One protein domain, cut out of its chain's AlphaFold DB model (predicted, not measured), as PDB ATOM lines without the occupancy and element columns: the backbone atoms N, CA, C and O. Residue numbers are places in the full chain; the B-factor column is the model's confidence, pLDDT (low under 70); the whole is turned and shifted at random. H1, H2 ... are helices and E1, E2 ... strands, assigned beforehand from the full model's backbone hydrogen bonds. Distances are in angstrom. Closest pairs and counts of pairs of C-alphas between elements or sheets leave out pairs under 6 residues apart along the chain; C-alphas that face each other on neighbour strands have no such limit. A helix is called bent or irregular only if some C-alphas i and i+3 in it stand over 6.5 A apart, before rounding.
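AT A GLANCE: This is residues 120 to 285 of the 308 residues of an uncharacterized protein of Cryobacterium sp. TMT1-19 (UniProt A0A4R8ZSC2). A twisted sheet of four strands forms the core, with helices H3b and H4 over one face and H1 over the opposite face, where H2 packs on H1. At one end of the body H5 leads away from the sheet and H6 folds back to pack on both arms of the bent helix H3, while H1 reaches out at the other end. The printed part has 166 residues with six named helices and four named strands, in the order H1, E1, H2, H3, E2, H4, E3, E4, H5, H6; the sheet is mixed, in the order E1, E2, E4, E3, and the class is mixed, helices and strands. The whole is compact, with a radius of gyration of the C-alphas of 15.2 A and spans of 49 by 37 by 32 A.

HOW THE PARTS SIT: Along the printed part come H1, residues 120 to 136; E1, 142 to 146; H2, 162 to 171; H3, 191 to 215; E2, 217 to 223; H4, 224 to 242; E3, 247 to 249; E4, 254 to 258; H5, 260 to 269; and H6, 272 to 283. H3 was assigned as one helix by its hydrogen bonds but is bent, with C-alphas 202 and 205 9.5 A apart; its arms are H3a, residues 191 to 202, and H3b, residues 205 to 215. H2, H3a and H4 are irregular: C-alphas 165 and 168 are 7.1 A apart, 193 and 196 7.7 A, and 226 and 229 9.4 A. E1 and E2 are parallel, with N 144 and O 219 2.9 A apart. E2 and E4 are antiparallel, with N 220 and O 257 2.9 A apart, and the hairpin E3 and E4 has N 248 and O 256 at 2.8 A. E1, H2 and H3, E2 make a strand-helix-strand unit, two parallel neighbour strands with helices between, and E2, H4, E3 a split one, with E4 between its strands; both crossovers are right-handed. There are three layers, helices on both faces of a sheet: H3b and H4 on one face, H1 and H2 on the other. H1 runs along E4 at a height over the sheet of 10.4 A, and H4 lies over E2 and E4 at 8.3 A. H1 touches H2 with residues 126 to 131 alone, the closest C-alphas being those of Ala 127 and His 171, 5.4 A. H3b touches H6 at a steep tilt of 64 degrees, opposite ways, closest at the C-alphas of Ala 211 and Ile 279, 5.0 A. H3b also touches H5, about perpendicular at 87 degrees, closest at the C-alphas of Ser 213 and Arg 263, 5.0 A. H5 only grazes the sheet, with its residues 260 to 263. H1 and H6 are apart. In H1, H3b, H5 and H6 every O i to N i+4 pair is within hydrogen-bond range; the counts are 4 of 8 in H3a, 10 of 15 in H4 and 2 of 6 in H2, where 6 of 7 O i to N i+3 pairs are.

IN THESE COORDINATES: H1 begins at C-alpha 120, (475.815, 385.875, 407.719), and is 24.6 A long. E1 measures 13.3 A, H2 16.6 A, H3a 14.7 A and H3b 15.1 A. E2, the longest strand, starts at C-alpha 217, (482.419, 412.557, 395.375), and measures 16.9 A. H4 is 17.0 A long, with a kink of 100 degrees near residue 231. E3 measures 5.9 A, E4 13.4 A and H5 14.5 A. H6, 16.5 A, ends at C-alpha 283, (487.753, 410.545, 384.392).

THE WHOLE: The two C-alphas farthest apart are those of Ser 120 and Ser 271, 48.8 A. The printed part has no cut. The links E1 to H2 and H2 to H3 are long, with 15 and 19 residues. Mean pLDDT of the printed part is 85.7; residues 151 to 154 and 179 to 193 are under 70.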
ATOM      1  N   SER A 120     476.808 385.051 407.019       92.31
ATOM      2  CA  SER A 120     475.815 385.875 407.719       92.31
ATOM      3  C   SER A 120     476.465 386.963 408.575       92.31
ATOM      4  O   SER A 120     475.924 388.070 408.684       92.31
ATOM      5  N   ALA A 121     477.607 386.662 409.198       90.75
ATOM      6  CA  ALA A 121     478.370 387.637 409.967       90.75
ATOM      7  C   ALA A 121     478.947 388.730 409.056       90.75
ATOM      8  O   ALA A 121     478.749 389.909 409.347       90.75
ATOM      9  N   ALA A 122     479.569 388.352 407.933       87.69
ATOM     10  CA  ALA A 122     480.094 389.288 406.937       87.69
ATOM     11  C   ALA A 122     478.991 390.209 406.386       87.69
ATOM     12  O   ALA A 122     479.113 391.429 406.464       87.69
ATOM     13  N   TYR A 123     477.851 389.641 405.975       91.44
ATOM     14  CA  TYR A 123     476.687 390.406 405.509       91.44
ATOM     15  C   TYR A 123     476.205 391.435 406.545       91.44
ATOM     16  O   TYR A 123     475.881 392.576 406.220       91.44
ATOM     17  N   SER A 124     476.155 391.045 407.821       93.00
ATOM     18  CA  SER A 124     475.698 391.933 408.897       93.00
ATOM     19  C   SER A 124     476.703 393.049 409.198       93.00
ATOM     20  O   SER A 124     476.294 394.165 409.535       93.00
ATOM     21  N   GLN A 125     478.002 392.766 409.077       91.81
ATOM     22  CA  GLN A 125     479.072 393.755 409.222       91.81
ATOM     23  C   GLN A 125     479.018 394.785 408.093       91.81
ATOM     24  O   GLN A 125     478.969 395.982 408.379       91.81
ATOM     25  N   ASP A 126     478.913 394.334 406.844       91.88
ATOM     26  CA  ASP A 126     478.806 395.207 405.671       91.88
ATOM     27  C   ASP A 126     477.542 396.079 405.746       91.88
ATOM     28  O   ASP A 126     477.609 397.302 405.597       91.88
ATOM     29  N   ALA A 127     476.397 395.487 406.109       93.75
ATOM     30  CA  ALA A 127     475.148 396.221 406.316       93.75
ATOM     31  C   ALA A 127     475.250 397.286 407.417       93.75
ATOM     32  O   ALA A 127     474.576 398.315 407.354       93.75
ATOM     33  N   SER A 128     476.008 397.017 408.482       94.81
ATOM     34  CA  SER A 128     476.181 397.960 409.593       94.81
ATOM     35  C   SER A 128     477.121 399.095 409.202       94.81
ATOM     36  O   SER A 128     476.794 400.253 409.444       94.81
ATOM     37  N   PHE A 129     478.217 398.773 408.512       95.50
ATOM     38  CA  PHE A 129     479.145 399.752 407.956       95.50
ATOM     39  C   PHE A 129     478.446 400.729 407.004       95.50
ATOM     40  O   PHE A 129     478.575 401.941 407.168       95.50
ATOM     41  N   VAL A 130     477.668 400.223 406.042       95.38
ATOM     42  CA  VAL A 130     476.981 401.072 405.057       95.38
ATOM     43  C   VAL A 130     475.938 401.968 405.715       95.38
ATOM     44  O   VAL A 130     475.900 403.161 405.425       95.38
ATOM     45  N   ARG A 131     475.138 401.438 406.650       95.19
ATOM     46  CA  ARG A 131     474.163 402.248 407.404       95.19
ATOM     47  C   ARG A 131     474.835 403.341 408.226       95.19
ATOM     48  O   ARG A 131     474.337 404.463 408.287       95.19
ATOM     49  N   GLU A 132     475.962 403.029 408.858       96.06
ATOM     50  CA  GLU A 132     476.725 404.027 409.597       96.06
ATOM     51  C   GLU A 132     477.293 405.097 408.652       96.06
ATOM     52  O   GLU A 132     477.196 406.288 408.954       96.06
ATOM     53  N   LEU A 133     477.819 404.707 407.486       95.69
ATOM     54  CA  LEU A 133     478.332 405.649 406.488       95.69
ATOM     55  C   LEU A 133     477.226 406.576 405.982       95.69
ATOM     56  O   LEU A 133     477.420 407.790 405.967       95.69
ATOM     57  N   GLU A 134     476.061 406.021 405.647       95.25
ATOM     58  CA  GLU A 134     474.867 406.770 405.238       95.25
ATOM     59  C   GLU A 134     474.435 407.800 406.279       95.25
ATOM     60  O   GLU A 134     474.016 408.895 405.925       95.25
ATOM     61  N   SER A 135     474.589 407.493 407.568       95.50
ATOM     62  CA  SER A 135     474.255 408.445 408.633       95.50
ATOM     63  C   SER A 135     475.242 409.614 408.758       95.50
ATOM     64  O   SER A 135     474.910 410.634 409.362       95.50
ATOM     65  N   LYS A 136     476.453 409.481 408.199       95.38
ATOM     66  CA  LYS A 136     477.558 410.447 408.335       95.38
ATOM     67  C   LYS A 136     477.736 411.366 407.128       95.38
ATOM     68  O   LYS A 136     478.446 412.366 407.245       95.38
ATOM     69  N   ILE A 137     477.126 411.055 405.985       94.81
ATOM     70  CA  ILE A 137     477.244 411.852 404.754       94.81
ATOM     71  C   ILE A 137     475.864 412.227 404.197       94.81
ATOM     72  O   ILE A 137     474.888 411.531 404.457       94.81
ATOM     73  N   PRO A 138     475.741 413.328 403.430       94.31
ATOM     74  CA  PRO A 138     474.447 413.765 402.910       94.31
ATOM     75  C   PRO A 138     473.742 412.707 402.052       94.31
ATOM     76  O   PRO A 138     474.379 411.963 401.303       94.31
ATOM     77  N   THR A 139     472.411 412.698 402.074       93.88
ATOM     78  CA  THR A 139     471.608 411.822 401.214       93.88
ATOM     79  C   THR A 139     471.918 412.051 399.729       93.88
ATOM     80  O   THR A 139     472.035 413.191 399.281       93.88
ATOM     81  N   GLY A 140     472.040 410.976 398.941       90.12
ATOM     82  CA  GLY A 140     472.357 411.062 397.509       90.12
ATOM     83  C   GLY A 140     473.844 411.255 397.187       90.12
ATOM     84  O   GLY A 140     474.182 411.436 396.011       90.12
ATOM     85  N   SER A 141     474.709 411.223 398.207       92.81
ATOM     86  CA  SER A 141     476.162 411.361 398.074       92.81
ATOM     87  C   SER A 141     476.785 410.282 397.191       92.81
ATOM     88  O   SER A 141     476.325 409.139 397.154       92.81
ATOM     89  N   SER A 142     477.868 410.647 396.501       92.44
ATOM     90  CA  SER A 142     478.675 409.705 395.716       92.44
ATOM     91  C   SER A 142     479.906 409.257 396.499       92.44
ATOM     92  O   SER A 142     480.622 410.084 397.065       92.44
ATOM     93  N   VAL A 143     480.169 407.954 396.503       93.25
ATOM     94  CA  VAL A 143     481.256 407.299 397.234       93.25
ATOM     95  C   VAL A 143     482.209 406.631 396.249       93.25
ATOM     96  O   VAL A 143     481.803 405.820 395.413       93.25
ATOM     97  N   LEU A 144     483.487 407.001 396.329       92.56
ATOM     98  CA  LEU A 144     484.563 406.390 395.553       92.56
ATOM     99  C   LEU A 144     485.028 405.115 396.266       92.56
ATOM    100  O   LEU A 144     485.369 405.176 397.438       92.56
ATOM    101  N   GLN A 145     485.083 403.984 395.570       90.88
ATOM    102  CA  GLN A 145     485.613 402.718 396.083       90.88
ATOM    103  C   GLN A 145     487.012 402.446 395.547       90.88
ATOM    104  O   GLN A 145     487.244 402.528 394.338       90.88
ATOM    105  N   LEU A 146     487.911 402.076 396.454       90.31
ATOM    106  CA  LEU A 146     489.277 401.645 396.182       90.31
ATOM    107  C   LEU A 146     489.559 400.308 396.894       90.31
ATOM    108  O   LEU A 146     488.994 400.080 397.963       90.31
ATOM    109  N   PRO A 147     490.448 399.449 396.365       87.12
ATOM    110  CA  PRO A 147     491.066 399.540 395.042       87.12
ATOM    111  C   PRO A 147     490.052 399.286 393.913       87.12
ATOM    112  O   PRO A 147     488.966 398.742 394.123       87.12
ATOM    113  N   TYR A 148     490.398 399.692 392.691       82.44
ATOM    114  CA  TYR A 148     489.602 399.347 391.513       82.44
ATOM    115  C   TYR A 148     489.735 397.855 391.187       82.44
ATOM    116  O   TYR A 148     490.846 397.331 391.136       82.44
ATOM    117  N   SER A 149     488.611 397.197 390.909       77.56
ATOM    118  CA  SER A 149     488.543 395.814 390.443       77.56
ATOM    119  C   SER A 149     487.557 395.752 389.281       77.56
ATOM    120  O   SER A 149     486.481 396.352 389.332       77.56
ATOM    121  N   ALA A 150     487.937 395.089 388.192       71.62
ATOM    122  CA  ALA A 150     487.113 395.051 386.991       71.62
ATOM    123  C   ALA A 150     485.959 394.059 387.193       71.62
ATOM    124  O   ALA A 150     486.168 392.852 387.247       71.62
ATOM    125  N   TYR A 151     484.731 394.570 387.268       65.25
ATOM    126  CA  TYR A 151     483.547 393.758 387.552       65.25
ATOM    127  C   TYR A 151     483.393 392.542 386.610       65.25
ATOM    128  O   TYR A 151     483.373 392.696 385.382       65.25
ATOM    129  N   LEU A 152     483.235 391.355 387.212       64.25
ATOM    130  CA  LEU A 152     483.071 390.022 386.597       64.25
ATOM    131  C   LEU A 152     484.189 389.600 385.631       64.25
ATOM    132  O   LEU A 152     483.974 388.800 384.716       64.25
ATOM    133  N   GLN A 153     485.369 390.187 385.776       62.59
ATOM    134  CA  GLN A 153     486.496 390.012 384.868       62.59
ATOM    135  C   GLN A 153     487.837 389.866 385.576       62.59
ATOM    136  O   GLN A 153     488.828 389.558 384.909       62.59
ATOM    137  N   SER A 154     487.882 390.067 386.891       65.88
ATOM    138  CA  SER A 154     489.072 389.828 387.701       65.88
ATOM    139  C   SER A 154     488.874 388.581 388.547       65.88
ATOM    140  O   SER A 154     487.835 388.380 389.166       65.88
ATOM    141  N   GLY A 155     489.900 387.730 388.584       70.44
ATOM    142  CA  GLY A 155     489.953 386.677 389.591       70.44
ATOM    143  C   GLY A 155     489.985 387.272 391.006       70.44
ATOM    144  O   GLY A 155     490.206 388.477 391.158       70.44
ATOM    145  N   PRO A 156     489.793 386.447 392.047       77.31
ATOM    146  CA  PRO A 156     489.888 386.912 393.421       77.31
ATOM    147  C   PRO A 156     491.252 387.559 393.692       77.31
ATOM    148  O   PRO A 156     492.288 386.967 393.388       77.31
ATOM    149  N   VAL A 157     491.250 388.752 394.284       78.00
ATOM    150  CA  VAL A 157     492.459 389.462 394.727       78.00
ATOM    151  C   VAL A 157     492.438 389.479 396.247       78.00
ATOM    152  O   VAL A 157     491.461 389.923 396.842       78.00
ATOM    153  N   ASN A 158     493.479 388.936 396.884       83.38
ATOM    154  CA  ASN A 158     493.574 388.840 398.349       83.38
ATOM    155  C   ASN A 158     492.339 388.187 399.011       83.38
ATOM    156  O   ASN A 158     491.908 388.558 400.100       83.38
ATOM    157  N   GLY A 159     491.743 387.201 398.330       78.88
ATOM    158  CA  GLY A 159     490.547 386.492 398.800       78.88
ATOM    159  C   GLY A 159     489.228 387.245 398.602       78.88
ATOM    160  O   GLY A 159     488.178 386.689 398.913       78.88
ATOM    161  N   VAL A 160     489.253 388.461 398.047       80.75
ATOM    162  CA  VAL A 160     488.054 389.226 397.685       80.75
ATOM    163  C   VAL A 160     487.717 388.978 396.219       80.75
ATOM    164  O   VAL A 160     488.539 389.189 395.326       80.75
ATOM    165  N   VAL A 161     486.500 388.498 395.968       80.81
ATOM    166  CA  VAL A 161     485.978 388.283 394.613       80.81
ATOM    167  C   VAL A 161     485.550 389.629 394.028       80.81
ATOM    168  O   VAL A 161     485.070 390.502 394.745       80.81
ATOM    169  N   ASP A 162     485.689 389.808 392.722       71.94
ATOM    170  CA  ASP A 162     485.332 391.050 392.030       71.94
ATOM    171  C   ASP A 162     483.840 391.421 392.132       71.94
ATOM    172  O   ASP A 162     483.485 392.602 392.148       71.94
ATOM    173  N   SER A 163     482.961 390.430 392.299       74.06
ATOM    174  CA  SER A 163     481.559 390.637 392.666       74.06
ATOM    175  C   SER A 163     481.386 391.317 394.027       74.06
ATOM    176  O   SER A 163     480.352 391.929 394.261       74.06
ATOM    177  N   GLY A 164     482.386 391.275 394.909       80.19
ATOM    178  CA  GLY A 164     482.359 391.967 396.199       80.19
ATOM    179  C   GLY A 164     482.228 393.487 396.067       80.19
ATOM    180  O   GLY A 164     481.693 394.149 396.952       80.19
ATOM    181  N   GLN A 165     482.613 394.070 394.923       80.88
ATOM    182  CA  GLN A 165     482.516 395.519 394.708       80.88
ATOM    183  C   GLN A 165     481.084 396.067 394.753       80.88
ATOM    184  O   GLN A 165     480.902 397.247 395.054       80.88
ATOM    185  N   ILE A 166     480.077 395.236 394.453       84.25
ATOM    186  CA  ILE A 166     478.665 395.648 394.492       84.25
ATOM    187  C   ILE A 166     478.043 395.494 395.885       84.25
ATOM    188  O   ILE A 166     476.954 396.019 396.104       84.25
ATOM    189  N   GLU A 167     478.698 394.812 396.832       87.69
ATOM    190  CA  GLU A 167     478.138 394.545 398.168       87.69
ATOM    191  C   GLU A 167     477.726 395.838 398.896       87.69
ATOM    192  O   GLU A 167     476.572 395.923 399.329       87.69
ATOM    193  N   PRO A 168     478.557 396.903 398.960       90.12
ATOM    194  CA  PRO A 168     478.154 398.132 399.642       90.12
ATOM    195  C   PRO A 168     476.961 398.831 398.977       90.12
ATOM    196  O   PRO A 168     476.106 399.395 399.662       90.12
ATOM    197  N   PHE A 169     476.861 398.748 397.645       89.50
ATOM    198  CA  PHE A 169     475.717 399.265 396.895       89.50
ATOM    199  C   PHE A 169     474.426 398.518 397.248       89.50
ATOM    200  O   PHE A 169     473.401 399.158 397.461       89.50
ATOM    201  N   LEU A 170     474.472 397.187 397.382       90.50
ATOM    202  CA  LEU A 170     473.301 396.376 397.743       90.50
ATOM    203  C   LEU A 170     472.766 396.680 399.149       90.50
ATOM    204  O   LEU A 170     471.571 396.528 399.395       90.50
ATOM    205  N   HIS A 171     473.630 397.121 400.062       93.12
ATOM    206  CA  HIS A 171     473.239 397.543 401.409       93.12
ATOM    207  C   HIS A 171     472.789 399.006 401.502       93.12
ATOM    208  O   HIS A 171     472.272 399.410 402.544       93.12
ATOM    209  N   SER A 172     473.005 399.802 400.454       93.12
ATOM    210  CA  SER A 172     472.725 401.237 400.469       93.12
ATOM    211  C   SER A 172     471.282 401.534 400.090       93.12
ATOM    212  O   SER A 172     470.731 400.952 399.158       93.12
ATOM    213  N   ALA A 173     470.682 402.505 400.768       93.00
ATOM    214  CA  ALA A 173     469.372 403.031 400.415       93.00
ATOM    215  C   ALA A 173     469.470 404.216 399.445       93.00
ATOM    216  O   ALA A 173     468.585 404.403 398.609       93.00
ATOM    217  N   HIS A 174     470.511 405.046 399.566       90.31
ATOM    218  CA  HIS A 174     470.571 406.319 398.835       90.31
ATOM    219  C   HIS A 174     471.975 406.789 398.437       90.31
ATOM    220  O   HIS A 174     472.099 407.848 397.815       90.31
ATOM    221  N   LEU A 175     473.029 406.042 398.766       91.38
ATOM    222  CA  LEU A 175     474.376 406.334 398.273       91.38
ATOM    223  C   LEU A 175     474.580 405.842 396.844       91.38
ATOM    224  O   LEU A 175     474.034 404.824 396.417       91.38
ATOM    225  N   LYS A 176     475.417 406.567 396.107       90.38
ATOM    226  CA  LYS A 176     475.893 406.182 394.778       90.38
ATOM    227  C   LYS A 176     477.328 405.703 394.904       90.38
ATOM    228  O   LYS A 176     478.136 406.374 395.533       90.38
ATOM    229  N   TRP A 177     477.658 404.591 394.268       87.75
ATOM    230  CA  TRP A 177     478.953 403.937 394.422       87.75
ATOM    231  C   TRP A 177     479.698 403.887 393.090       87.75
ATOM    232  O   TRP A 177     479.081 403.689 392.040       87.75
ATOM    233  N   SER A 178     481.014 404.117 393.113       82.56
ATOM    234  CA  SER A 178     481.841 404.004 391.904       82.56
ATOM    235  C   SER A 178     482.158 402.553 391.539       82.56
ATOM    236  O   SER A 178     482.277 402.242 390.356       82.56
ATOM    237  N   GLY A 179     482.329 401.684 392.540       67.12
ATOM    238  CA  GLY A 179     482.433 400.238 392.376       67.12
ATOM    239  C   GLY A 179     481.030 399.657 392.234       67.12
ATOM    240  O   GLY A 179     480.089 400.058 392.914       67.12
ATOM    241  N   GLY A 180     480.853 398.772 391.258       53.06
ATOM    242  CA  GLY A 180     479.529 398.228 390.975       53.06
ATOM    243  C   GLY A 180     478.603 399.140 390.172       53.06
ATOM    244  O   GLY A 180     477.387 398.993 390.268       53.06
ATOM    245  N   ALA A 181     479.133 400.053 389.351       49.97
ATOM    246  CA  ALA A 181     478.341 400.798 388.375       49.97
ATOM    247  C   ALA A 181     477.685 399.859 387.334       49.97
ATOM    248  O   ALA A 181     478.100 399.802 386.188       49.97
ATOM    249  N   ILE A 182     476.613 399.149 387.693       40.62
ATOM    250  CA  ILE A 182     475.726 398.404 386.779       40.62
ATOM    251  C   ILE A 182     474.675 399.374 386.194       40.62
ATOM    252  O   ILE A 182     473.505 399.049 386.014       40.62
ATOM    253  N   THR A 183     475.049 400.623 385.923       32.00
ATOM    254  CA  THR A 183     474.160 401.634 385.335       32.00
ATOM    255  C   THR A 183     474.512 401.833 383.872       32.00
ATOM    256  O   THR A 183     475.272 402.728 383.529       32.00
ATOM    257  N   GLY A 184     473.976 400.965 383.003       31.33
ATOM    258  CA  GLY A 184     473.767 401.183 381.556       31.33
ATOM    259  C   GLY A 184     474.964 401.580 380.672       31.33
ATOM    260  O   GLY A 184     474.787 401.764 379.471       31.33
ATOM    261  N   GLY A 185     476.166 401.719 381.231       37.34
ATOM    262  CA  GLY A 185     477.347 402.256 380.561       37.34
ATOM    263  C   GLY A 185     478.671 401.618 380.982       37.34
ATOM    264  O   GLY A 185     479.656 401.824 380.280       37.34
ATOM    265  N   ALA A 186     478.708 400.810 382.051       44.66
ATOM    266  CA  ALA A 186     479.867 399.980 382.398       44.66
ATOM    267  C   ALA A 186     479.875 398.693 381.572       44.66
ATOM    268  O   ALA A 186     479.626 397.590 382.051       44.66
ATOM    269  N   ILE A 187     480.130 398.866 380.283       44.91
ATOM    270  CA  ILE A 187     480.557 397.786 379.408       44.91
ATOM    271  C   ILE A 187     482.081 397.884 379.371       44.91
ATOM    272  O   ILE A 187     482.613 398.962 379.097       44.91
ATOM    273  N   LYS A 188     482.773 396.774 379.653       45.94
ATOM    274  CA  LYS A 188     484.226 396.629 379.466       45.94
ATOM    275  C   LYS A 188     484.685 397.340 378.188       45.94
ATOM    276  O   LYS A 188     484.111 397.093 377.126       45.94
ATOM    277  N   GLY A 189     485.734 398.159 378.267       48.75
ATOM    278  CA  GLY A 189     486.310 398.833 377.100       48.75
ATOM    279  C   GLY A 189     485.756 400.232 376.831       48.75
ATOM    280  O   GLY A 189     486.094 400.824 375.807       48.75
ATOM    281  N   ARG A 190     484.938 400.795 377.733       53.62
ATOM    282  CA  ARG A 190     484.567 402.214 377.688       53.62
ATOM    283  C   ARG A 190     485.482 403.021 378.629       53.62
ATOM    284  O   ARG A 190     485.458 402.794 379.839       53.62
ATOM    285  N   PRO A 191     486.223 404.031 378.127       54.22
ATOM    286  CA  PRO A 191     487.108 404.858 378.955       54.22
ATOM    287  C   PRO A 191     486.416 405.518 380.154       54.22
ATOM    288  O   PRO A 191     487.049 405.753 381.173       54.22
ATOM    289  N   THR A 192     485.105 405.774 380.061       58.03
ATOM    290  CA  THR A 192     484.317 406.382 381.145       58.03
ATOM    291  C   THR A 192     484.100 405.464 382.350       58.03
ATOM    292  O   THR A 192     483.651 405.946 383.385       58.03
ATOM    293  N   THR A 193     484.358 404.158 382.225       64.12
ATOM    294  CA  THR A 193     484.208 403.173 383.311       64.12
ATOM    295  C   THR A 193     485.525 402.522 383.713       64.12
ATOM    296  O   THR A 193     485.714 402.261 384.894       64.12
ATOM    297  N   ASP A 194     486.469 402.376 382.780       72.38
ATOM    298  CA  ASP A 194     487.819 401.858 383.057       72.38
ATOM    299  C   ASP A 194     488.810 402.956 383.501       72.38
ATOM    300  O   ASP A 194     490.001 402.692 383.684       72.38
ATOM    301  N   TRP A 195     488.334 404.193 383.692       81.75
ATOM    302  CA  TRP A 195     489.169 405.329 384.087       81.75
ATOM    303  C   TRP A 195     490.066 405.054 385.309       81.75
ATOM    304  O   TRP A 195     491.215 405.496 385.259       81.75
ATOM    305  N   PRO A 196     489.659 404.305 386.365       84.62
ATOM    306  CA  PRO A 196     490.549 404.063 387.499       84.62
ATOM    307  C   PRO A 196     491.782 403.251 387.088       84.62
ATOM    308  O   PRO A 196     492.900 403.625 387.431       84.62
ATOM    309  N   ALA A 197     491.600 402.202 386.276       81.06
ATOM    310  CA  ALA A 197     492.701 401.389 385.758       81.06
ATOM    311  C   ALA A 197     493.629 402.165 384.811       81.06
ATOM    312  O   ALA A 197     494.816 401.860 384.722       81.06
ATOM    313  N   LEU A 198     493.109 403.167 384.100       82.81
ATOM    314  CA  LEU A 198     493.881 403.959 383.140       82.81
ATOM    315  C   LEU A 198     494.611 405.142 383.793       82.81
ATOM    316  O   LEU A 198     495.735 405.471 383.401       82.81
ATOM    317  N   SER A 199     493.979 405.783 384.776       84.44
ATOM    318  CA  SER A 199     494.431 407.047 385.362       84.44
ATOM    319  C   SER A 199     495.220 406.858 386.654       84.44
ATOM    320  O   SER A 199     496.254 407.510 386.810       84.44
ATOM    321  N   MET A 200     494.799 405.963 387.559       85.50
ATOM    322  CA  MET A 200     495.444 405.812 388.875       85.50
ATOM    323  C   MET A 200     496.919 405.400 388.780       85.50
ATOM    324  O   MET A 200     497.730 406.059 389.430       85.50
ATOM    325  N   PRO A 201     497.330 404.428 387.933       86.38
ATOM    326  CA  PRO A 201     498.747 404.064 387.819       86.38
ATOM    327  C   PRO A 201     499.638 405.200 387.299       86.38
ATOM    328  O   PRO A 201     500.845 405.184 387.508       86.38
ATOM    329  N   ARG A 202     499.059 406.179 386.589       85.94
ATOM    330  CA  ARG A 202     499.792 407.306 385.993       85.94
ATOM    331  C   ARG A 202     499.814 408.543 386.885       85.94
ATOM    332  O   ARG A 202     500.769 409.309 386.826       85.94
ATOM    333  N   GLN A 203     498.740 408.778 387.636       87.69
ATOM    334  CA  GLN A 203     498.510 410.024 388.378       87.69
ATOM    335  C   GLN A 203     498.680 409.862 389.893       87.69
ATOM    336  O   GLN A 203     498.852 410.864 390.590       87.69
ATOM    337  N   GLY A 204     498.628 408.629 390.401       90.94
ATOM    338  CA  GLY A 204     498.681 408.321 391.826       90.94
ATOM    339  C   GLY A 204     497.359 408.555 392.562       90.94
ATOM    340  O   GLY A 204     496.366 409.042 392.003       90.94
ATOM    341  N   LEU A 205     497.354 408.188 393.845       91.38
ATOM    342  CA  LEU A 205     496.191 408.281 394.724       91.38
ATOM    343  C   LEU A 205     495.783 409.737 394.972       91.38
ATOM    344  O   LEU A 205     494.622 410.085 394.775       91.38
ATOM    345  N   GLU A 206     496.735 410.601 395.331       93.81
ATOM    346  CA  GLU A 206     496.483 412.012 395.661       93.81
ATOM    347  C   GLU A 206     495.735 412.757 394.545       93.81
ATOM    348  O   GLU A 206     494.655 413.307 394.774       93.81
ATOM    349  N   SER A 207     496.248 412.700 393.311       93.81
ATOM    350  CA  SER A 207     495.611 413.322 392.141       93.81
ATOM    351  C   SER A 207     494.202 412.780 391.897       93.81
ATOM    352  O   SER A 207     493.292 413.534 391.546       93.81
ATOM    353  N   THR A 208     494.007 411.479 392.118       93.19
ATOM    354  CA  THR A 208     492.709 410.825 391.943       93.19
ATOM    355  C   THR A 208     491.698 411.277 392.994       93.19
ATOM    356  O   THR A 208     490.556 411.579 392.646       93.19
ATOM    357  N   LEU A 209     492.106 411.384 394.262       95.00
ATOM    358  CA  LEU A 209     491.254 411.887 395.344       95.00
ATOM    359  C   LEU A 209     490.880 413.357 395.122       95.00
ATOM    360  O   LEU A 209     489.716 413.723 395.302       95.00
ATOM    361  N   ILE A 210     491.823 414.184 394.658       95.25
ATOM    362  CA  ILE A 210     491.558 415.585 394.292       95.25
ATOM    363  C   ILE A 210     490.507 415.641 393.182       95.25
ATOM    364  O   ILE A 210     489.462 416.271 393.361       95.25
ATOM    365  N   ALA A 211     490.729 414.945 392.065       94.38
ATOM    366  CA  ALA A 211     489.797 414.948 390.942       94.38
ATOM    367  C   ALA A 211     488.416 414.390 391.325       94.38
ATOM    368  O   ALA A 211     487.397 414.939 390.905       94.38
ATOM    369  N   ALA A 212     488.359 413.340 392.150       93.75
ATOM    370  CA  ALA A 212     487.106 412.789 392.657       93.75
ATOM    371  C   ALA A 212     486.352 413.801 393.530       93.75
ATOM    372  O   ALA A 212     485.158 414.024 393.315       93.75
ATOM    373  N   SER A 213     487.045 414.479 394.448       95.69
ATOM    374  CA  SER A 213     486.443 415.519 395.289       95.69
ATOM    375  C   SER A 213     485.861 416.666 394.449       95.69
ATOM    376  O   SER A 213     484.732 417.101 394.675       95.69
ATOM    377  N   LEU A 214     486.578 417.094 393.402       95.31
ATOM    378  CA  LEU A 214     486.154 418.150 392.477       95.31
ATOM    379  C   LEU A 214     484.997 417.716 391.568       95.31
ATOM    380  O   LEU A 214     484.161 418.541 391.202       95.31
ATOM    381  N   ARG A 215     484.916 416.425 391.222       92.25
ATOM    382  CA  ARG A 215     483.799 415.849 390.457       92.25
ATOM    383  C   ARG A 215     482.522 415.686 391.292       92.25
ATOM    384  O   ARG A 215     481.459 415.456 390.721       92.25
ATOM    385  N   GLY A 216     482.612 415.826 392.615       90.81
ATOM    386  CA  GLY A 216     481.468 415.757 393.525       90.81
ATOM    387  C   GLY A 216     481.323 414.433 394.272       90.81
ATOM    388  O   GLY A 216     480.233 414.133 394.753       90.81
ATOM    389  N   PHE A 217     482.390 413.634 394.387       94.19
ATOM    390  CA  PHE A 217     482.419 412.557 395.375       94.19
ATOM    391  C   PHE A 217     482.507 413.145 396.788       94.19
ATOM    392  O   PHE A 217     483.293 414.056 397.045       94.19
ATOM    393  N   ASN A 218     481.707 412.610 397.706       95.31
ATOM    394  CA  ASN A 218     481.620 413.071 399.091       95.31
ATOM    395  C   ASN A 218     482.540 412.277 400.020       95.31
ATOM    396  O   ASN A 218     483.030 412.819 401.008       95.31
ATOM    397  N   ALA A 219     482.774 411.006 399.704       95.81
ATOM    398  CA  ALA A 219     483.615 410.125 400.495       95.81
ATOM    399  C   ALA A 219     484.412 409.172 399.604       95.81
ATOM    400  O   ALA A 219     484.018 408.869 398.474       95.81
ATOM    401  N   VAL A 220     485.517 408.677 400.147       95.12
ATOM    402  CA  VAL A 220     486.253 407.523 399.637       95.12
ATOM    403  C   VAL A 220     486.138 406.379 400.640       95.12
ATOM    404  O   VAL A 220     486.223 406.598 401.848       95.12
ATOM    405  N   VAL A 221     485.920 405.170 400.137       94.88
ATOM    406  CA  VAL A 221     485.912 403.914 400.883       94.88
ATOM    407  C   VAL A 221     487.018 403.029 400.333       94.88
ATOM    408  O   VAL A 221     487.063 402.745 399.136       94.88
ATOM    409  N   ILE A 222     487.904 402.594 401.220       92.62
ATOM    410  CA  ILE A 222     489.022 401.709 400.913       92.62
ATOM    411  C   ILE A 222     488.709 400.339 401.501       92.62
ATOM    412  O   ILE A 222     488.563 400.213 402.715       92.62
ATOM    413  N   ASP A 223     488.609 399.324 400.648       91.62
ATOM    414  CA  ASP A 223     488.578 397.924 401.057       91.62
ATOM    415  C   ASP A 223     490.008 397.456 401.351       91.62
ATOM    416  O   ASP A 223     490.792 397.140 400.454       91.62
ATOM    417  N   ARG A 224     490.350 397.442 402.639       91.19
ATOM    418  CA  ARG A 224     491.661 397.044 403.161       91.19
ATOM    419  C   ARG A 224     491.945 395.570 402.911       91.19
ATOM    420  O   ARG A 224     493.091 395.209 402.668       91.19
ATOM    421  N   GLN A 225     490.911 394.730 402.908       89.62
ATOM    422  CA  GLN A 225     491.070 393.305 402.638       89.62
ATOM    423  C   GLN A 225     491.519 393.076 401.193       89.62
ATOM    424  O   GLN A 225     492.436 392.296 400.948       89.62
ATOM    425  N   SER A 226     490.941 393.821 400.247       88.12
ATOM    426  CA  SER A 226     491.346 393.780 398.838       88.12
ATOM    427  C   SER A 226     492.795 394.243 398.610       88.12
ATOM    428  O   SER A 226     493.405 393.846 397.619       88.12
ATOM    429  N   LEU A 227     493.376 395.045 399.512       88.88
ATOM    430  CA  LEU A 227     494.755 395.548 399.406       88.88
ATOM    431  C   LEU A 227     495.821 394.582 399.942       88.88
ATOM    432  O   LEU A 227     496.973 394.680 399.530       88.88
ATOM    433  N   GLY A 228     495.459 393.644 400.822       89.12
ATOM    434  CA  GLY A 228     496.426 392.714 401.413       89.12
ATOM    435  C   GLY A 228     497.541 393.457 402.157       89.12
ATOM    436  O   GLY A 228     497.262 394.283 403.024       89.12
ATOM    437  N   ASP A 229     498.797 393.188 401.798       89.94
ATOM    438  CA  ASP A 229     499.978 393.769 402.455       89.94
ATOM    439  C   ASP A 229     500.078 395.301 402.290       89.94
ATOM    440  O   ASP A 229     500.642 395.980 403.149       89.94
ATOM    441  N   ASP A 230     499.471 395.870 401.244       89.38
ATOM    442  CA  ASP A 230     499.518 397.312 400.959       89.38
ATOM    443  C   ASP A 230     498.503 398.134 401.780       89.38
ATOM    444  O   ASP A 230     498.470 399.365 401.686       89.38
ATOM    445  N   GLN A 231     497.662 397.484 402.597       90.44
ATOM    446  CA  GLN A 231     496.550 398.137 403.299       90.44
ATOM    447  C   GLN A 231     496.982 399.323 404.172       90.44
ATOM    448  O   GLN A 231     496.312 400.357 404.183       90.44
ATOM    449  N   ASP A 232     498.103 399.195 404.882       90.88
ATOM    450  CA  ASP A 232     498.565 400.218 405.821       90.88
ATOM    451  C   ASP A 232     499.277 401.358 405.088       90.88
ATOM    452  O   ASP A 232     499.123 402.522 405.461       90.88
ATOM    453  N   ALA A 233     499.986 401.047 403.998       92.38
ATOM    454  CA  ALA A 233     500.624 402.045 403.146       92.38
ATOM    455  C   ALA A 233     499.579 402.948 402.472       92.38
ATOM    456  O   ALA A 233     499.677 404.175 402.547       92.38
ATOM    457  N   VAL A 234     498.534 402.354 401.887       91.50
ATOM    458  CA  VAL A 234     497.445 403.101 401.237       91.50
ATOM    459  C   VAL A 234     496.614 403.872 402.263       91.50
ATOM    460  O   VAL A 234     496.243 405.020 402.005       91.50
ATOM    461  N   ALA A 235     496.338 403.298 403.438       90.50
ATOM    462  CA  ALA A 235     495.642 404.012 404.511       90.50
ATOM    463  C   ALA A 235     496.442 405.236 404.984       90.50
ATOM    464  O   ALA A 235     495.884 406.331 405.078       90.50
ATOM    465  N   ALA A 236     497.752 405.086 405.203       91.69
ATOM    466  CA  ALA A 236     498.627 406.185 405.599       91.69
ATOM    467  C   ALA A 236     498.716 407.277 404.521       91.69
ATOM    468  O   ALA A 236     498.643 408.464 404.842       91.69
ATOM    469  N   GLU A 237     498.825 406.903 403.241       93.75
ATOM    470  CA  GLU A 237     498.811 407.868 402.137       93.75
ATOM    471  C   GLU A 237     497.472 408.611 402.057       93.75
ATOM    472  O   GLU A 237     497.451 409.834 401.913       93.75
ATOM    473  N   THR A 238     496.353 407.904 402.222       93.00
ATOM    474  CA  THR A 238     495.012 408.508 402.217       93.00
ATOM    475  C   THR A 238     494.859 409.513 403.357       93.00
ATOM    476  O   THR A 238     494.436 410.646 403.118       93.00
ATOM    477  N   SER A 239     495.270 409.150 404.575       92.56
ATOM    478  CA  SER A 239     495.270 410.062 405.724       92.56
ATOM    479  C   SER A 239     496.200 411.253 405.522       92.56
ATOM    480  O   SER A 239     495.836 412.373 405.873       92.56
ATOM    481  N   ARG A 240     497.361 411.067 404.881       94.00
ATOM    482  CA  ARG A 240     498.273 412.169 404.532       94.00
ATOM    483  C   ARG A 240     497.613 413.178 403.587       94.00
ATOM    484  O   ARG A 240     497.812 414.381 403.750       94.00
ATOM    485  N   VAL A 241     496.845 412.704 402.605       93.62
ATOM    486  CA  VAL A 241     496.179 413.559 401.606       93.62
ATOM    487  C   VAL A 241     494.947 414.258 402.189       93.62
ATOM    488  O   VAL A 241     494.778 415.467 402.013       93.62
ATOM    489  N   LEU A 242     494.081 413.518 402.887       94.12
ATOM    490  CA  LEU A 242     492.793 414.025 403.381       94.12
ATOM    491  C   LEU A 242     492.890 414.710 404.751       94.12
ATOM    492  O   LEU A 242     492.096 415.603 405.051       94.12
ATOM    493  N   GLY A 243     493.892 414.339 405.547       90.38
ATOM    494  CA  GLY A 243     494.023 414.682 406.959       90.38
ATOM    495  C   GLY A 243     493.246 413.720 407.862       90.38
ATOM    496  O   GLY A 243     492.180 413.228 407.498       90.38
ATOM    497  N   ASP A 244     493.748 413.493 409.077       83.75
ATOM    498  CA  ASP A 244     493.153 412.537 410.029       83.75
ATOM    499  C   ASP A 244     491.715 412.896 410.435       83.75
ATOM    500  O   ASP A 244     490.890 412.019 410.686       83.75
ATOM    501  N   SER A 245     491.372 414.190 410.439       83.31
ATOM    502  CA  SER A 245     490.015 414.668 410.738       83.31
ATOM    503  C   SER A 245     488.981 414.307 409.670       83.31
ATOM    504  O   SER A 245     487.784 414.470 409.904       83.31
ATOM    505  N   ALA A 246     489.414 413.815 408.506       88.62
ATOM    506  CA  ALA A 246     488.521 413.343 407.461       88.62
ATOM    507  C   ALA A 246     488.024 411.908 407.701       88.62
ATOM    508  O   ALA A 246     487.134 411.466 406.978       88.62
ATOM    509  N   ALA A 247     488.558 411.171 408.682       90.94
ATOM    510  CA  ALA A 247     488.098 409.819 408.981       90.94
ATOM    511  C   ALA A 247     486.620 409.809 409.409       90.94
ATOM    512  O   ALA A 247     486.230 410.449 410.383       90.94
ATOM    513  N   LEU A 248     485.793 409.058 408.677       90.19
ATOM    514  CA  LEU A 248     484.375 408.871 408.979       90.19
ATOM    515  C   LEU A 248     484.167 407.598 409.798       90.19
ATOM    516  O   LEU A 248     483.500 407.639 410.831       90.19
ATOM    517  N   ILE A 249     484.709 406.467 409.332       89.69
ATOM    518  CA  ILE A 249     484.554 405.141 409.952       89.69
ATOM    519  C   ILE A 249     485.794 404.293 409.651       89.69
ATOM    520  O   ILE A 249     486.292 404.319 408.525       89.69
ATOM    521  N   ILE A 250     486.269 403.523 410.636       83.94
ATOM    522  CA  ILE A 250     487.469 402.677 410.522       83.94
ATOM    523  C   ILE A 250     487.200 401.245 411.046       83.94
ATOM    524  O   ILE A 250     487.779 400.840 412.057       83.94
ATOM    525  N   PRO A 251     486.288 400.460 410.440       82.25
ATOM    526  CA  PRO A 251     486.191 399.030 410.729       82.25
ATOM    527  C   PRO A 251     487.414 398.249 410.194       82.25
ATOM    528  O   PRO A 251     488.237 398.792 409.455       82.25
ATOM    529  N   PRO A 252     487.549 396.950 410.525       83.31
ATOM    530  CA  PRO A 252     488.678 396.134 410.071       83.31
ATOM    531  C   PRO A 252     488.801 396.024 408.543       83.31
ATOM    532  O   PRO A 252     489.906 396.115 408.019       83.31
ATOM    533  N   ARG A 253     487.676 395.855 407.825       88.56
ATOM    534  CA  ARG A 253     487.656 395.679 406.358       88.56
ATOM    535  C   ARG A 253     487.690 397.000 405.597       88.56
ATOM    536  O   ARG A 253     488.428 397.121 404.628       88.56
ATOM    537  N   TYR A 254     486.900 397.986 406.019       91.81
ATOM    538  CA  TYR A 254     486.749 399.244 405.288       91.81
ATOM    539  C   TYR A 254     487.375 400.426 406.024       91.81
ATOM    540  O   TYR A 254     487.295 400.529 407.240       91.81
ATOM    541  N   LEU A 255     487.930 401.373 405.278       92.94
ATOM    542  CA  LEU A 255     488.271 402.708 405.768       92.94
ATOM    543  C   LEU A 255     487.466 403.728 404.967       92.94
ATOM    544  O   LEU A 255     487.632 403.822 403.753       92.94
ATOM    545  N   ALA A 256     486.590 404.479 405.634       95.75
ATOM    546  CA  ALA A 256     485.791 405.529 405.014       95.75
ATOM    547  C   ALA A 256     486.292 406.910 405.445       95.75
ATOM    548  O   ALA A 256     486.392 407.187 406.644       95.75
ATOM    549  N   MET A 257     486.561 407.792 404.482       96.62
ATOM    550  CA  MET A 257     487.034 409.156 404.733       96.62
ATOM    551  C   MET A 257     486.294 410.182 403.869       96.62
ATOM    552  O   MET A 257     485.930 409.908 402.726       96.62
ATOM    553  N   SER A 258     486.071 411.374 404.418       96.81
ATOM    554  CA  SER A 258     485.405 412.493 403.753       96.81
ATOM    555  C   SER A 258     486.328 413.187 402.755       96.81
ATOM    556  O   SER A 258     487.491 413.465 403.041       96.81
ATOM    557  N   LEU A 259     485.784 413.536 401.592       96.31
ATOM    558  CA  LEU A 259     486.476 414.327 400.570       96.31
ATOM    559  C   LEU A 259     486.157 415.823 400.666       96.31
ATOM    560  O   LEU A 259     486.697 416.620 399.901       96.31
ATOM    561  N   GLU A 260     485.296 416.227 401.598       93.69
ATOM    562  CA  GLU A 260     484.760 417.586 401.664       93.69
ATOM    563  C   GLU A 260     485.840 418.634 401.964       93.69
ATOM    564  O   GLU A 260     485.961 419.634 401.255       93.69
ATOM    565  N   THR A 261     486.684 418.379 402.964       93.69
ATOM    566  CA  THR A 261     487.793 419.280 403.317       93.69
ATOM    567  C   THR A 261     488.806 419.394 402.178       93.69
ATOM    568  O   THR A 261     489.314 420.485 401.906       93.69
ATOM    569  N   LEU A 262     489.080 418.283 401.479       95.69
ATOM    570  CA  LEU A 262     489.953 418.282 400.306       95.69
ATOM    571  C   LEU A 262     489.347 419.139 399.191       95.69
ATOM    572  O   LEU A 262     490.022 420.021 398.667       95.69
ATOM    573  N   ARG A 263     488.054 418.955 398.900       95.44
ATOM    574  CA  ARG A 263     487.313 419.727 397.896       95.44
ATOM    575  C   ARG A 263     487.387 421.226 398.168       95.44
ATOM    576  O   ARG A 263     487.716 421.993 397.266       95.44
ATOM    577  N   GLN A 264     487.117 421.648 399.403       94.44
ATOM    578  CA  GLN A 264     487.167 423.061 399.800       94.44
ATOM    579  C   GLN A 264     488.567 423.661 399.614       94.44
ATOM    580  O   GLN A 264     488.702 424.774 399.103       94.44
ATOM    581  N   ARG A 265     489.615 422.908 399.975       94.56
ATOM    582  CA  ARG A 265     491.014 423.317 399.786       94.56
ATOM    583  C   ARG A 265     491.396 423.400 398.308       94.56
ATOM    584  O   ARG A 265     492.016 424.372 397.896       94.56
ATOM    585  N   SER A 266     491.013 422.418 397.498       94.75
ATOM    586  CA  SER A 266     491.329 422.405 396.067       94.75
ATOM    587  C   SER A 266     490.618 423.534 395.319       94.75
ATOM    588  O   SER A 266     491.238 424.197 394.493       94.75
ATOM    589  N   VAL A 267     489.352 423.818 395.642       95.00
ATOM    590  CA  VAL A 267     488.594 424.920 395.019       95.00
ATOM    591  C   VAL A 267     489.180 426.293 395.367       95.00
ATOM    592  O   VAL A 267     489.136 427.188 394.528       95.00
ATOM    593  N   SER A 268     489.757 426.479 396.560       95.50
ATOM    594  CA  SER A 268     490.388 427.758 396.930       95.50
ATOM    595  C   SER A 268     491.773 427.970 396.308       95.50
ATOM    596  O   SER A 268     492.225 429.108 396.204       95.50
ATOM    597  N   GLN A 269     492.441 426.896 395.877       95.19
ATOM    598  CA  GLN A 269     493.806 426.931 395.335       95.19
ATOM    599  C   GLN A 269     493.872 426.819 393.806       95.19
ATOM    600  O   GLN A 269     494.898 427.156 393.215       95.19
ATOM    601  N   MET A 270     492.811 426.338 393.153       95.81
ATOM    602  CA  MET A 270     492.790 426.055 391.718       95.81
ATOM    603  C   MET A 270     491.810 426.965 390.975       95.81
ATOM    604  O   MET A 270     490.676 427.176 391.394       95.81
ATOM    605  N   SER A 271     492.221 427.449 389.805       96.56
ATOM    606  CA  SER A 271     491.326 428.111 388.852       96.56
ATOM    607  C   SER A 271     490.317 427.131 388.240       96.56
ATOM    608  O   SER A 271     490.564 425.925 388.160       96.56
ATOM    609  N   SER A 272     489.205 427.643 387.702       94.44
ATOM    610  CA  SER A 272     488.191 426.821 387.023       94.44
ATOM    611  C   SER A 272     488.765 425.987 385.868       94.44
ATOM    612  O   SER A 272     488.345 424.851 385.666       94.44
ATOM    613  N   ALA A 273     489.763 426.513 385.146       95.75
ATOM    614  CA  ALA A 273     490.446 425.786 384.076       95.75
ATOM    615  C   ALA A 273     491.287 424.614 384.613       95.75
ATOM    616  O   ALA A 273     491.271 423.527 384.039       95.75
ATOM    617  N   GLN A 274     491.983 424.807 385.737       95.75
ATOM    618  CA  GLN A 274     492.744 423.738 386.393       95.75
ATOM    619  C   GLN A 274     491.819 422.653 386.954       95.75
ATOM    620  O   GLN A 274     492.132 421.472 386.828       95.75
ATOM    621  N   ILE A 275     490.673 423.039 387.524       94.62
ATOM    622  CA  ILE A 275     489.651 422.100 388.010       94.62
ATOM    623  C   ILE A 275     489.120 421.247 386.854       94.62
ATOM    624  O   ILE A 275     489.112 420.020 386.951       94.62
ATOM    625  N   ALA A 276     488.726 421.881 385.745       93.88
ATOM    626  CA  ALA A 276     488.233 421.172 384.566       93.88
ATOM    627  C   ALA A 276     489.282 420.192 384.018       93.88
ATOM    628  O   ALA A 276     488.959 419.037 383.753       93.88
ATOM    629  N   LEU A 277     490.544 420.621 383.925       93.19
ATOM    630  CA  LEU A 277     491.642 419.782 383.447       93.19
ATOM    631  C   LEU A 277     491.923 418.587 384.371       93.19
ATOM    632  O   LEU A 277     492.216 417.500 383.879       93.19
ATOM    633  N   ALA A 278     491.848 418.772 385.692       92.50
ATOM    634  CA  ALA A 278     492.037 417.687 386.653       92.50
ATOM    635  C   ALA A 278     490.936 416.626 386.517       92.50
ATOM    636  O   ALA A 278     491.233 415.439 386.401       92.50
ATOM    637  N   ILE A 279     489.669 417.052 386.446       91.25
ATOM    638  CA  ILE A 279     488.535 416.141 386.245       91.25
ATOM    639  C   ILE A 279     488.661 415.409 384.902       91.25
ATOM    640  O   ILE A 279     488.463 414.195 384.849       91.25
ATOM    641  N   ASP A 280     488.994 416.127 383.830       90.12
ATOM    642  CA  ASP A 280     489.098 415.558 382.487       90.12
ATOM    643  C   ASP A 280     490.206 414.503 382.399       90.12
ATOM    644  O   ASP A 280     489.957 413.359 382.025       90.12
ATOM    645  N   ARG A 281     491.410 414.833 382.883       89.56
ATOM    646  CA  ARG A 281     492.549 413.905 382.890       89.56
ATOM    647  C   ARG A 281     492.285 412.632 383.684       89.56
ATOM    648  O   ARG A 281     492.819 411.587 383.320       89.56
ATOM    649  N   THR A 282     491.528 412.702 384.777       89.31
ATOM    650  CA  THR A 282     491.272 411.529 385.620       89.31
ATOM    651  C   THR A 282     490.119 410.681 385.093       89.31
ATOM    652  O   THR A 282     490.277 409.466 384.995       89.31
ATOM    653  N   PHE A 283     488.982 411.281 384.731       86.00
ATOM    654  CA  PHE A 283     487.753 410.545 384.392       86.00
ATOM    655  C   PHE A 283     487.544 410.311 382.895       86.00
ATOM    656  O   PHE A 283     486.746 409.454 382.514       86.00
ATOM    657  N   PHE A 284     488.252 411.057 382.048       85.31
ATOM    658  CA  PHE A 284     488.211 410.929 380.595       85.31
ATOM    659  C   PHE A 284     489.635 410.794 380.029       85.31
ATOM    660  O   PHE A 284     490.058 411.591 379.191       85.31
ATOM    661  N   PRO A 285     490.414 409.791 380.484       81.69
ATOM    662  CA  PRO A 285     491.800 409.655 380.064       81.69
ATOM    663  C   PRO A 285     491.888 409.404 378.557       81.69
ATOM    664  O   PRO A 285     491.279 408.475 378.019       81.69
TER     665      PRO A 285